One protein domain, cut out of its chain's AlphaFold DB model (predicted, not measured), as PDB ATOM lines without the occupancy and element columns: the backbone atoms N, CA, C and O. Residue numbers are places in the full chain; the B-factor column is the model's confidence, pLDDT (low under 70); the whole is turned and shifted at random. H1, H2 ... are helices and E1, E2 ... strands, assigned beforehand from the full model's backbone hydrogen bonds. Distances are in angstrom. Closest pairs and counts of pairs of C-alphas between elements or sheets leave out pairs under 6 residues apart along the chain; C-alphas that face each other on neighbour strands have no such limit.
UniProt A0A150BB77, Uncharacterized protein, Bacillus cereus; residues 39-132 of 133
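This is residues 39 to 132 of the 133 residues of an uncharacterized protein of Bacillus cereus (UniProt A0A150BB77). A strongly twisted sheet of six strands has two antiparallel helices side by side at it: H1 over part of one face, H2 beside the strands at the sheet's level. E5, the longest strand, bends by 68 degrees at residue 107, pairing with E4 before the bend and with E6 and E3 after it. The 94 printed residues run H1 E1 E2 H2 E3 E4 E5 E6, class mixed; the branched sheet is antiparallel, and E4 E5 E6 form a meander, each strand the antiparallel neighbour of the one before. The whole is compact, radius of gyration of the C-alphas 12.1 A, and rounded, spanning 30 by 29 by 22 A.

H1, residues 39 to 52, touches H2, residues 79 to 88, at a shallow tilt of 11 degrees, opposite ways; their closest C-alphas, of Val 43 and Leu 86, are 6.6 A apart. H1 is on the sheet, its height over the sheet 9.1 A, and runs along E6, residues 127 to 131, at 4 degrees on the local plane. It lies over E6 and only just not over E3, residues 91 to 93, on which 2 of its C-alphas fall. H2's height over the sheet is 2.6 A. E1, residues 57 to 63, has E2, residues 73 to 78, on one side, with N 60 and O 75 at 2.8 A, and E6 on the other, with N 61 and O 129 at 2.9 A. E5, residues 104 to 113, has E6 on one side, with N 111 and O 128 at 2.8 A; on the other lie E3, with N 92 and O 112 at 2.8 A, and E4, residues 98 to 101, with N 99 and O 106 at 3.0 A. Every O i to N i+4 pair is within hydrogen-bond range in H1, 5 of 6 in H2.

H1 begins at C-alpha 39 (-9.314, -28.012, 7.833) and is 20.1 A long. E1 measures 19.0 A, E2 16.0 A, H2 14.9 A and E5 24.7 A. E6 ends at C-alpha 131 (-20.424, -40.593, 20.238).

The C-alphas farthest apart, of Glu 40 and Gly 103, are 34.9 A apart. The printed part has no cut; the link E5 to E6 is long, and no printed residue is under 70 in pLDDT.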
ATOM      1  N   LYS A  39      -8.956 -26.591   7.834       92.25
ATOM      2  CA  LYS A  39      -9.314 -28.012   7.833       92.25
ATOM      3  C   LYS A  39      -8.297 -28.887   8.564       92.25
ATOM      4  O   LYS A  39      -8.700 -29.714   9.366       92.25
ATOM      5  N   GLU A  40      -7.002 -28.685   8.327       94.00
ATOM      6  CA  GLU A  40      -5.950 -29.490   8.961       94.00
ATOM      7  C   GLU A  40      -5.967 -29.335  10.485       94.00
ATOM      8  O   GLU A  40      -6.020 -30.327  11.210       94.00
ATOM      9  N   SER A  41      -6.016 -28.092  10.977       95.00
ATOM     10  CA  SER A  41      -6.110 -27.807  12.414       95.00
ATOM     11  C   SER A  41      -7.383 -28.402  13.030       95.00
ATOM     12  O   SER A  41      -7.349 -28.958  14.125       95.00
ATOM     13  N   MET A  42      -8.511 -28.331  12.322       94.94
ATOM     14  CA  MET A  42      -9.794 -28.853  12.805       94.94
ATOM     15  C   MET A  42      -9.833 -30.383  12.825       94.94
ATOM     16  O   MET A  42     -10.284 -30.970  13.807       94.94
ATOM     17  N   VAL A  43      -9.323 -31.043  11.782       96.19
ATOM     18  CA  VAL A  43      -9.189 -32.506  11.752       96.19
ATOM     19  C   VAL A  43      -8.242 -32.978  12.852       96.19
ATOM     20  O   VAL A  43      -8.511 -33.998  13.482       96.19
ATOM     21  N   GLN A  44      -7.179 -32.227  13.151       96.06
ATOM     22  CA  GLN A  44      -6.283 -32.545  14.262       96.06
ATOM     23  C   GLN A  44      -7.007 -32.516  15.619       96.06
ATOM     24  O   GLN A  44      -6.838 -33.440  16.411       96.06
ATOM     25  N   VAL A  45      -7.879 -31.529  15.862       95.19
ATOM     26  CA  VAL A  45      -8.720 -31.486  17.076       95.19
ATOM     27  C   VAL A  45      -9.645 -32.704  17.159       95.19
ATOM     28  O   VAL A  45      -9.762 -33.326  18.219       95.19
ATOM     29  N   VAL A  46     -10.274 -33.090  16.042       95.69
ATOM     30  CA  VAL A  46     -11.113 -34.299  15.989       95.69
ATOM     31  C   VAL A  46     -10.276 -35.540  16.307       95.69
ATOM     32  O   VAL A  46     -10.666 -36.325  17.169       95.69
ATOM     33  N   ARG A  47      -9.104 -35.686  15.675       95.75
ATOM     34  CA  ARG A  47      -8.164 -36.796  15.883       95.75
ATOM     35  C   ARG A  47      -7.767 -36.931  17.350       95.75
ATOM     36  O   ARG A  47      -7.810 -38.032  17.890       95.75
ATOM     37  N   GLU A  48      -7.394 -35.834  18.001       94.88
ATOM     38  CA  GLU A  48      -7.033 -35.836  19.422       94.88
ATOM     39  C   GLU A  48      -8.213 -36.253  20.303       94.88
ATOM     40  O   GLU A  48      -8.049 -37.100  21.182       94.88
ATOM     41  N   THR A  49      -9.409 -35.733  20.017       92.62
ATOM     42  CA  THR A  49     -10.631 -36.041  20.774       92.62
ATOM     43  C   THR A  49     -11.004 -37.521  20.677       92.62
ATOM     44  O   THR A  49     -11.249 -38.170  21.693       92.62
ATOM     45  N   ILE A  50     -11.022 -38.088  19.468       93.00
ATOM     46  CA  ILE A  50     -11.400 -39.494  19.276       93.00
ATOM     47  C   ILE A  50     -10.307 -40.446  19.787       93.00
ATOM     48  O   ILE A  50     -10.634 -41.464  20.396       93.00
ATOM     49  N   ASN A  51      -9.020 -40.093  19.665       91.75
ATOM     50  CA  ASN A  51      -7.912 -40.895  20.201       91.75
ATOM     51  C   ASN A  51      -7.941 -41.006  21.733       91.75
ATOM     52  O   ASN A  51      -7.590 -42.055  22.270       91.75
ATOM     53  N   GLN A  52      -8.379 -39.963  22.446       90.19
ATOM     54  CA  GLN A  52      -8.498 -39.994  23.911       90.19
ATOM     55  C   GLN A  52      -9.483 -41.057  24.414       90.19
ATOM     56  O   GLN A  52      -9.344 -41.527  25.541       90.19
ATOM     57  N   SER A  53     -10.451 -41.467  23.589       86.88
ATOM     58  CA  SER A  53     -11.407 -42.516  23.956       86.88
ATOM     59  C   SER A  53     -10.805 -43.930  23.944       86.88
ATOM     60  O   SER A  53     -11.390 -44.844  24.522       86.88
ATOM     61  N   GLY A  54      -9.667 -44.132  23.264       87.75
ATOM     62  CA  GLY A  54      -9.063 -45.451  23.044       87.75
ATOM     63  C   GLY A  54      -9.892 -46.404  22.168       87.75
ATOM     64  O   GLY A  54      -9.540 -47.577  22.059       87.75
ATOM     65  N   LYS A  55     -10.993 -45.933  21.566       90.69
ATOM     66  CA  LYS A  55     -11.865 -46.719  20.684       90.69
ATOM     67  C   LYS A  55     -11.349 -46.672  19.242       90.69
ATOM     68  O   LYS A  55     -10.897 -45.632  18.769       90.69
ATOM     69  N   GLU A  56     -11.478 -47.790  18.530       93.62
ATOM     70  CA  GLU A  56     -11.211 -47.860  17.083       93.62
ATOM     71  C   GLU A  56     -12.483 -47.699  16.238       93.62
ATOM     72  O   GLU A  56     -12.402 -47.328  15.069       93.62
ATOM     73  N   GLN A  57     -13.656 -47.913  16.842       96.38
ATOM     74  CA  GLN A  57     -14.965 -47.746  16.213       96.38
ATOM     75  C   GLN A  57     -15.846 -46.803  17.022       96.38
ATOM     76  O   GLN A  57     -15.845 -46.829  18.257       96.38
ATOM     77  N   PHE A  58     -16.616 -45.994  16.303       96.94
ATOM     78  CA  PHE A  58     -17.516 -45.004  16.866       96.94
ATOM     79  C   PHE A  58     -18.897 -45.148  16.247       96.94
ATOM     80  O   PHE A  58     -19.042 -45.209  15.027       96.94
ATOM     81  N   GLU A  59     -19.916 -45.118  17.096       96.25
ATOM     82  CA  GLU A  59     -21.277 -44.861  16.648       96.25
ATOM     83  C   GLU A  59     -21.398 -43.376  16.274       96.25
ATOM     84  O   GLU A  59     -21.077 -42.484  17.068       96.25
ATOM     85  N   VAL A  60     -21.890 -43.110  15.068       96.06
ATOM     86  CA  VAL A  60     -22.081 -41.766  14.526       96.06
ATOM     87  C   VAL A  60     -23.546 -41.584  14.167       96.06
ATOM     88  O   VAL A  60     -24.085 -42.293  13.315       96.06
ATOM     89  N   MET A  61     -24.198 -40.615  14.807       95.81
ATOM     90  CA  MET A  61     -25.532 -40.175  14.409       95.81
ATOM     91  C   MET A  61     -25.421 -39.203  13.233       95.81
ATOM     92  O   MET A  61     -24.703 -38.203  13.300       95.81
ATOM     93  N   LEU A  62     -26.148 -39.507  12.160       95.75
ATOM     94  CA  LEU A  62     -26.252 -38.694  10.955       95.75
ATOM     95  C   LEU A  62     -27.489 -37.805  11.046       95.75
ATOM     96  O   LEU A  62     -28.565 -38.305  11.365       95.75
ATOM     97  N   SER A  63     -27.338 -36.526  10.709       94.81
ATOM     98  CA  SER A  63     -28.409 -35.528  10.736       94.81
ATOM     99  C   SER A  63     -28.589 -34.849   9.382       94.81
ATOM    100  O   SER A  63     -27.612 -34.595   8.673       94.81
ATOM    101  N   SER A  64     -29.844 -34.536   9.054       94.31
ATOM    102  CA  SER A  64     -30.222 -33.668   7.932       94.31
ATOM    103  C   SER A  64     -29.987 -32.190   8.222       94.31
ATOM    104  O   SER A  64     -30.009 -31.387   7.294       94.31
ATOM    105  N   PHE A  65     -29.772 -31.840   9.495       91.94
ATOM    106  CA  PHE A  65     -29.497 -30.479   9.930       91.94
ATOM    107  C   PHE A  65     -28.058 -30.338  10.405       91.94
ATOM    108  O   PHE A  65     -27.532 -31.185  11.137       91.94
ATOM    109  N   LEU A  66     -27.446 -29.224  10.021       90.19
ATOM    110  CA  LEU A  66     -26.063 -28.910  10.362       90.19
ATOM    111  C   LEU A  66     -25.901 -28.566  11.853       90.19
ATOM    112  O   LEU A  66     -24.896 -28.902  12.488       90.19
ATOM    113  N   ASP A  67     -26.884 -27.859  12.399       86.50
ATOM    114  CA  ASP A  67     -26.863 -27.189  13.701       86.50
ATOM    115  C   ASP A  67     -27.794 -27.836  14.734       86.50
ATOM    116  O   ASP A  67     -27.991 -27.292  15.821       86.50
ATOM    117  N   ALA A  68     -28.368 -28.996  14.412       87.94
ATOM    118  CA  ALA A  68     -29.272 -29.719  15.292       87.94
ATOM    119  C   ALA A  68     -29.220 -31.233  15.036       87.94
ATOM    120  O   ALA A  68     -28.974 -31.674  13.910       87.94
ATOM    121  N   PRO A  69     -29.464 -32.066  16.062       86.94
ATOM    122  CA  PRO A  69     -29.582 -33.502  15.872       86.94
ATOM    123  C   PRO A  69     -30.929 -33.863  15.237       86.94
ATOM    124  O   PRO A  69     -31.990 -33.600  15.800       86.94
ATOM    125  N   CYS A  70     -30.880 -34.554  14.105       86.81
ATOM    126  CA  CYS A  70     -31.983 -35.315  13.533       86.81
ATOM    127  C   CYS A  70     -31.540 -36.773  13.456       86.81
ATOM    128  O   CYS A  70     -30.435 -37.054  13.012       86.81
ATOM    129  N   ASN A  71     -32.367 -37.708  13.920       80.75
ATOM    130  CA  ASN A  71     -32.014 -39.125  13.912       80.75
ATOM    131  C   ASN A  71     -32.326 -39.747  12.542       80.75
ATOM    132  O   ASN A  71     -33.250 -40.554  12.455       80.75
ATOM    133  N   LEU A  72     -31.585 -39.363  11.492       88.81
ATOM    134  CA  LEU A  72     -31.709 -40.012  10.179       88.81
ATOM    135  C   LEU A  72     -31.233 -41.463  10.266       88.81
ATOM    136  O   LEU A  72     -31.927 -42.390   9.874       88.81
ATOM    137  N   ALA A  73     -30.031 -41.659  10.803       92.88
ATOM    138  CA  ALA A  73     -29.456 -42.973  11.044       92.88
ATOM    139  C   ALA A  73     -28.374 -42.888  12.121       92.88
ATOM    140  O   ALA A  73     -27.769 -41.835  12.328       92.88
ATOM    141  N   VAL A  74     -28.087 -44.020  12.759       94.50
ATOM    142  CA  VAL A  74     -26.867 -44.213  13.549       94.50
ATOM    143  C   VAL A  74     -26.096 -45.361  12.924       94.50
ATOM    144  O   VAL A  74     -26.657 -46.440  12.731       94.50
ATOM    145  N   ILE A  75     -24.844 -45.101  12.567       94.94
ATOM    146  CA  ILE A  75     -23.963 -46.059  11.897       94.94
ATOM    147  C   ILE A  75     -22.672 -46.229  12.686       94.94
ATOM    148  O   ILE A  75     -22.235 -45.298  13.359       94.94
ATOM    149  N   ASP A  76     -22.045 -47.390  12.557       96.75
ATOM    150  CA  ASP A  76     -20.689 -47.603  13.052       96.75
ATOM    151  C   ASP A  76     -19.684 -47.139  11.996       96.75
ATOM    152  O   ASP A  76     -19.820 -47.445  10.807       96.75
ATOM    153  N   MET A  77     -18.683 -46.375  12.425       96.00
ATOM    154  CA  MET A  77     -17.582 -45.920  11.584       96.00
ATOM    155  C   MET A  77     -16.250 -46.182  12.274       96.00
ATOM    156  O   MET A  77     -16.076 -45.885  13.460       96.00
ATOM    157  N   ASP A  78     -15.290 -46.693  11.510       96.38
ATOM    158  CA  ASP A  78     -13.914 -46.808  11.969       96.38
ATOM    159  C   ASP A  78     -13.279 -45.415  12.076       96.38
ATOM    160  O   ASP A  78     -13.538 -44.514  11.268       96.38
ATOM    161  N   LYS A  79     -12.406 -45.250  13.071       95.19
ATOM    162  CA  LYS A  79     -11.682 -44.004  13.353       95.19
ATOM    163  C   LYS A  79     -11.020 -43.408  12.108       95.19
ATOM    164  O   LYS A  79     -11.149 -42.214  11.851       95.19
ATOM    165  N   GLU A  80     -10.330 -44.240  11.331       95.12
ATOM    166  CA  GLU A  80      -9.627 -43.796  10.124       95.12
ATOM    167  C   GLU A  80     -10.601 -43.320   9.041       95.12
ATOM    168  O   GLU A  80     -10.364 -42.280   8.434       95.12
ATOM    169  N   THR A  81     -11.744 -43.989   8.863       95.50
ATOM    170  CA  THR A  81     -12.779 -43.559   7.909       95.50
ATOM    171  C   THR A  81     -13.341 -42.187   8.266       95.50
ATOM    172  O   THR A  81     -13.498 -41.345   7.383       95.50
ATOM    173  N   ILE A  82     -13.595 -41.925   9.555       95.50
ATOM    174  CA  ILE A  82     -14.037 -40.602  10.022       95.50
ATOM    175  C   ILE A  82     -13.012 -39.537   9.619       95.50
ATOM    176  O   ILE A  82     -13.374 -38.515   9.040       95.50
ATOM    177  N   LEU A  83     -11.730 -39.771   9.902       95.69
ATOM    178  CA  LEU A  83     -10.671 -38.802   9.617       95.69
ATOM    179  C   LEU A  83     -10.478 -38.583   8.111       95.69
ATOM    180  O   LEU A  83     -10.388 -37.438   7.668       95.69
ATOM    181  N   GLU A  84     -10.459 -39.655   7.317       94.62
ATOM    182  CA  GLU A  84     -10.368 -39.583   5.857       94.62
ATOM    183  C   GLU A  84     -11.523 -38.792   5.244       94.62
ATOM    184  O   GLU A  84     -11.309 -37.984   4.335       94.62
ATOM    185  N   ASP A  85     -12.745 -38.997   5.732       93.69
ATOM    186  CA  ASP A  85     -13.902 -38.254   5.252       93.69
ATOM    187  C   ASP A  85     -13.817 -36.779   5.643       93.69
ATOM    188  O   ASP A  85     -14.012 -35.913   4.791       93.69
ATOM    189  N   LEU A  86     -13.417 -36.455   6.873       94.44
ATOM    190  CA  LEU A  86     -13.264 -35.061   7.299       94.44
ATOM    191  C   LEU A  86     -12.172 -34.297   6.530       94.44
ATOM    192  O   LEU A  86     -12.271 -33.079   6.393       94.44
ATOM    193  N   HIS A  87     -11.178 -34.977   5.947       93.06
ATOM    194  CA  HIS A  87     -10.245 -34.337   5.011       93.06
ATOM    195  C   HIS A  87     -10.905 -33.954   3.668       93.06
ATOM    196  O   HIS A  87     -10.470 -33.000   3.011       93.06
ATOM    197  N   LYS A  88     -11.983 -34.636   3.259       92.12
ATOM    198  CA  LYS A  88     -12.699 -34.378   1.995       92.12
ATOM    199  C   LYS A  88     -13.678 -33.207   2.109       92.12
ATOM    200  O   LYS A  88     -13.806 -32.438   1.158       92.12
ATOM    201  N   PHE A  89     -14.312 -33.016   3.265       92.56
ATOM    202  CA  PHE A  89     -15.373 -32.014   3.451       92.56
ATOM    203  C   PHE A  89     -14.889 -30.773   4.198       92.56
ATOM    204  O   PHE A  89     -13.925 -30.820   4.960       92.56
ATOM    205  N   ASP A  90     -15.511 -29.625   3.935       93.44
ATOM    206  CA  ASP A  90     -15.382 -28.466   4.819       93.44
ATOM    207  C   ASP A  90     -16.432 -28.618   5.927       93.44
ATOM    208  O   ASP A  90     -17.594 -28.908   5.645       93.44
ATOM    209  N   PHE A  91     -16.038 -28.424   7.182       95.00
ATOM    210  CA  PHE A  91     -16.929 -28.585   8.327       95.00
ATOM    211  C   PHE A  91     -16.636 -27.541   9.399       95.00
ATOM    212  O   PHE A  91     -15.631 -26.837   9.333       95.00
ATOM    213  N   VAL A  92     -17.527 -27.451  10.380       94.88
ATOM    214  CA  VAL A  92     -17.411 -26.632  11.588       94.88
ATOM    215  C   VAL A  92     -17.800 -27.452  12.807       94.88
ATOM    216  O   VAL A  92     -18.571 -28.404  12.700       94.88
ATOM    217  N   PHE A  93     -17.289 -27.083  13.976       93.94
ATOM    218  CA  PHE A  93     -17.860 -27.568  15.227       93.94
ATOM    219  C   PHE A  93     -19.178 -26.824  15.452       93.94
ATOM    220  O   PHE A  93     -19.219 -25.599  15.348       93.94
ATOM    221  N   ASN A  94     -20.263 -27.559  15.698       87.50
ATOM    222  CA  ASN A  94     -21.566 -26.954  16.003       87.50
ATOM    223  C   ASN A  94     -21.791 -26.782  17.518       87.50
ATOM    224  O   ASN A  94     -22.864 -26.353  17.933       87.50
ATOM    225  N   ASP A  95     -20.775 -27.115  18.324       85.50
ATOM    226  CA  ASP A  95     -20.729 -27.001  19.787       85.50
ATOM    227  C   ASP A  95     -21.886 -27.697  20.525       85.50
ATOM    228  O   ASP A  95     -22.201 -27.357  21.665       85.50
ATOM    229  N   ILE A  96     -22.504 -28.711  19.909       87.69
ATOM    230  CA  ILE A  96     -23.486 -29.575  20.572       87.69
ATOM    231  C   ILE A  96     -22.732 -30.670  21.344       87.69
ATOM    232  O   ILE A  96     -22.144 -31.560  20.723       87.69
ATOM    233  N   PRO A  97     -22.752 -30.655  22.692       89.00
ATOM    234  CA  PRO A  97     -21.899 -31.533  23.497       89.00
ATOM    235  C   PRO A  97     -22.506 -32.923  23.734       89.00
ATOM    236  O   PRO A  97     -21.814 -33.846  24.170       89.00
ATOM    237  N   ALA A  98     -23.815 -33.069  23.528       91.81
ATOM    238  CA  ALA A  98     -24.535 -34.310  23.750       91.81
ATOM    239  C   ALA A  98     -25.858 -34.330  22.982       91.81
ATOM    240  O   ALA A  98     -26.508 -33.297  22.816       91.81
ATOM    241  N   VAL A  99     -26.295 -35.524  22.587       91.81
ATOM    242  CA  VAL A  99     -27.578 -35.741  21.907       91.81
ATOM    243  C   VAL A  99     -28.340 -36.891  22.558       91.81
ATOM    244  O   VAL A  99     -27.758 -37.819  23.126       91.81
ATOM    245  N   LYS A 100     -29.671 -36.821  22.516       90.25
ATOM    246  CA  LYS A 100     -30.532 -37.869  23.066       90.25
ATOM    247  C   LYS A 100     -30.720 -38.972  22.028       90.25
ATOM    248  O   LYS A 100     -31.328 -38.742  20.989       90.25
ATOM    249  N   TYR A 101     -30.266 -40.182  22.336       89.81
ATOM    250  CA  TYR A 101     -30.429 -41.363  21.489       89.81
ATOM    251  C   TYR A 101     -30.988 -42.526  22.310       89.81
ATOM    252  O   TYR A 101     -30.524 -42.795  23.417       89.81
ATOM    253  N   LYS A 102     -32.036 -43.189  21.799       88.62
ATOM    254  CA  LYS A 102     -32.748 -44.286  22.493       88.62
ATOM    255  C   LYS A 102     -33.146 -43.946  23.943       88.62
ATOM    256  O   LYS A 102     -33.091 -44.782  24.836       88.62
ATOM    257  N   GLY A 103     -33.547 -42.696  24.182       89.50
ATOM    258  CA  GLY A 103     -33.978 -42.219  25.500       89.50
ATOM    259  C   GLY A 103     -32.851 -41.773  26.438       89.50
ATOM    260  O   GLY A 103     -33.154 -41.160  27.459       89.50
ATOM    261  N   VAL A 104     -31.584 -41.992  26.076       91.31
ATOM    262  CA  VAL A 104     -30.410 -41.667  26.897       91.31
ATOM    263  C   VAL A 104     -29.652 -40.489  26.290       91.31
ATOM    264  O   VAL A 104     -29.506 -40.393  25.073       91.31
ATOM    265  N   LEU A 105     -29.180 -39.573  27.135       93.44
ATOM    266  CA  LEU A 105     -28.293 -38.491  26.714       93.44
ATOM    267  C   LEU A 105     -26.868 -39.039  26.578       93.44
ATOM    268  O   LEU A 105     -26.318 -39.546  27.553       93.44
ATOM    269  N   ARG A 106     -26.282 -38.948  25.383       93.62
ATOM    270  CA  ARG A 106     -24.927 -39.431  25.086       93.62
ATOM    271  C   ARG A 106     -24.036 -38.265  24.698       93.62
ATOM    272  O   ARG A 106     -24.464 -37.422  23.910       93.62
ATOM    273  N   LYS A 107     -22.812 -38.225  25.227       94.31
ATOM    274  CA  LYS A 107     -21.833 -37.212  24.823       94.31
ATOM    275  C   LYS A 107     -21.389 -37.452  23.391       94.31
ATOM    276  O   LYS A 107     -21.225 -38.597  22.962       94.31
ATOM    277  N   CYS A 108     -21.203 -36.363  22.661       94.06
ATOM    278  CA  CYS A 108     -20.772 -36.420  21.281       94.06
ATOM    279  C   CYS A 108     -19.832 -35.277  20.929       94.06
ATOM    280  O   CYS A 108     -19.864 -34.210  21.539       94.06
ATOM    281  N   LEU A 109     -19.055 -35.499  19.877       95.31
ATOM    282  CA  LEU A 109     -18.448 -34.432  19.103       95.31
ATOM    283  C   LEU A 109     -19.396 -34.073  17.953       95.31
ATOM    284  O   LEU A 109     -19.605 -34.885  17.050       95.31
ATOM    285  N   GLY A 110     -19.998 -32.886  18.026       94.62
ATOM    286  CA  GLY A 110     -20.930 -32.381  17.021       94.62
ATOM    287  C   GLY A 110     -20.222 -31.611  15.907       94.62
ATOM    288  O   GLY A 110     -19.541 -30.610  16.155       94.62
ATOM    289  N   LEU A 111     -20.396 -32.078  14.672       95.62
ATOM    290  CA  LEU A 111     -19.804 -31.506  13.469       95.62
ATOM    291  C   LEU A 111     -20.901 -31.126  12.474       95.62
ATOM    292  O   LEU A 111     -21.763 -31.936  12.136       95.62
ATOM    293  N   GLY A 112     -20.821 -29.901  11.974       94.81
ATOM    294  CA  GLY A 112     -21.642 -29.386  10.893       94.81
ATOM    295  C   GLY A 112     -20.891 -29.399   9.566       94.81
ATOM    296  O   GLY A 112     -19.857 -28.746   9.443       94.81
ATOM    297  N   LEU A 113     -21.394 -30.117   8.569       94.69
ATOM    298  CA  LEU A 113     -20.797 -30.248   7.241       94.69
ATOM    299  C   LEU A 113     -21.312 -29.147   6.312       94.69
ATOM    300  O   LEU A 113     -22.509 -29.034   6.062       94.69
ATOM    301  N   LEU A 114     -20.401 -28.345   5.763       92.62
ATOM    302  CA  LEU A 114     -20.753 -27.197   4.919       92.62
ATOM    303  C   LEU A 114     -21.094 -27.582   3.477       92.62
ATOM    304  O   LEU A 114     -21.578 -26.740   2.721       92.62
ATOM    305  N   ASP A 115     -20.824 -28.830   3.108       91.12
ATOM    306  CA  ASP A 115     -21.235 -29.465   1.865       91.12
ATOM    307  C   ASP A 115     -21.878 -30.823   2.213       91.12
ATOM    308  O   ASP A 115     -21.417 -31.477   3.156       91.12
ATOM    309  N   PRO A 116     -22.917 -31.274   1.486       87.94
ATOM    310  CA  PRO A 116     -23.569 -32.554   1.763       87.94
ATOM    311  C   PRO A 116     -22.597 -33.736   1.699       87.94
ATOM    312  O   PRO A 116     -21.854 -33.879   0.726       87.94
ATOM    313  N   TYR A 117     -22.641 -34.621   2.700       90.56
ATOM    314  CA  TYR A 117     -21.789 -35.814   2.741       90.56
ATOM    315  C   TYR A 117     -22.316 -36.938   1.848       90.56
ATOM    316  O   TYR A 117     -21.633 -37.405   0.939       90.56
ATOM    317  N   LYS A 118     -23.552 -37.376   2.102       91.81
ATOM    318  CA  LYS A 118     -24.259 -38.407   1.334       91.81
ATOM    319  C   LYS A 118     -25.764 -38.258   1.514       91.81
ATOM    320  O   LYS A 118     -26.210 -37.519   2.390       91.81
ATOM    321  N   THR A 119     -26.534 -38.988   0.720       94.06
ATOM    322  CA  THR A 119     -27.989 -39.077   0.884       94.06
ATOM    323  C   THR A 119     -28.357 -40.339   1.656       94.06
ATOM    324  O   THR A 119     -27.896 -41.429   1.314       94.06
ATOM    325  N   VAL A 120     -29.192 -40.198   2.683       92.81
ATOM    326  CA  VAL A 120     -29.756 -41.295   3.481       92.81
ATOM    327  C   VAL A 120     -31.262 -41.089   3.533       92.81
ATOM    328  O   VAL A 120     -31.714 -40.005   3.873       92.81
ATOM    329  N   GLU A 121     -32.035 -42.099   3.130       89.62
ATOM    330  CA  GLU A 121     -33.509 -42.035   3.106       89.62
ATOM    331  C   GLU A 121     -34.090 -40.834   2.326       89.62
ATOM    332  O   GLU A 121     -35.197 -40.380   2.584       89.62
ATOM    333  N   GLY A 122     -33.354 -40.333   1.326       91.62
ATOM    334  CA  GLY A 122     -33.753 -39.174   0.518       91.62
ATOM    335  C   GLY A 122     -33.300 -37.821   1.074       91.62
ATOM    336  O   GLY A 122     -33.364 -36.833   0.350       91.62
ATOM    337  N   GLU A 123     -32.753 -37.786   2.290       92.81
ATOM    338  CA  GLU A 123     -32.263 -36.576   2.953       92.81
ATOM    339  C   GLU A 123     -30.742 -36.436   2.823       92.81
ATOM    340  O   GLU A 123     -29.997 -37.421   2.848       92.81
ATOM    341  N   GLN A 124     -30.256 -35.202   2.676       94.62
ATOM    342  CA  GLN A 124     -28.823 -34.914   2.644       94.62
ATOM    343  C   GLN A 124     -28.254 -34.877   4.060       94.62
ATOM    344  O   GLN A 124     -28.744 -34.145   4.909       94.62
ATOM    345  N   VAL A 125     -27.183 -35.628   4.305       95.25
ATOM    346  CA  VAL A 125     -26.480 -35.595   5.588       95.25
ATOM    347  C   VAL A 125     -25.594 -34.354   5.652       95.25
ATOM    348  O   VAL A 125     -24.624 -34.241   4.895       95.25
ATOM    349  N   THR A 126     -25.922 -33.453   6.574       95.25
ATOM    350  CA  THR A 126     -25.214 -32.186   6.829       95.25
ATOM    351  C   THR A 126     -24.708 -32.076   8.270       95.25
ATOM    352  O   THR A 126     -23.922 -31.183   8.568       95.25
ATOM    353  N   GLY A 127     -25.085 -32.995   9.164       95.25
ATOM    354  CA  GLY A 127     -24.574 -33.059  10.535       95.25
ATOM    355  C   GLY A 127     -24.055 -34.449  10.899       95.25
ATOM    356  O   GLY A 127     -24.674 -35.460  10.559       95.25
ATOM    357  N   LEU A 128     -22.930 -34.497  11.611       96.06
ATOM    358  CA  LEU A 128     -22.345 -35.712  12.181       96.06
ATOM    359  C   LEU A 128     -22.182 -35.535  13.692       96.06
ATOM    360  O   LEU A 128     -21.537 -34.592  14.145       96.06
ATOM    361  N   PHE A 129     -22.720 -36.464  14.474       95.75
ATOM    362  CA  PHE A 129     -22.576 -36.481  15.929       95.75
ATOM    363  C   PHE A 129     -21.880 -37.777  16.340       95.75
ATOM    364  O   PHE A 129     -22.505 -38.837  16.408       95.75
ATOM    365  N   ILE A 130     -20.572 -37.694  16.576       96.06
ATOM    366  CA  ILE A 130     -19.716 -38.847  16.888       96.06
ATOM    367  C   ILE A 130     -19.802 -39.115  18.390       96.06
ATOM    368  O   ILE A 130     -19.397 -38.259  19.177       96.06
ATOM    369  N   PHE A 131     -20.317 -40.271  18.813       94.94
ATOM    370  CA  PHE A 131     -20.424 -40.593  20.238       94.94
ATOM    371  C   PHE A 131     -19.063 -40.915  20.841       94.94
ATOM    372  O   PHE A 131     -18.388 -41.850  20.422       94.94
ATOM    373  N   THR A 132     -18.668 -40.152  21.857       90.94
ATOM    374  CA  THR A 132     -17.345 -40.275  22.484       90.94
ATOM    375  C   THR A 132     -17.361 -41.148  23.740       90.94
ATOM    376  O   THR A 132     -16.334 -41.724  24.097       90.94
TER     377      THR A 132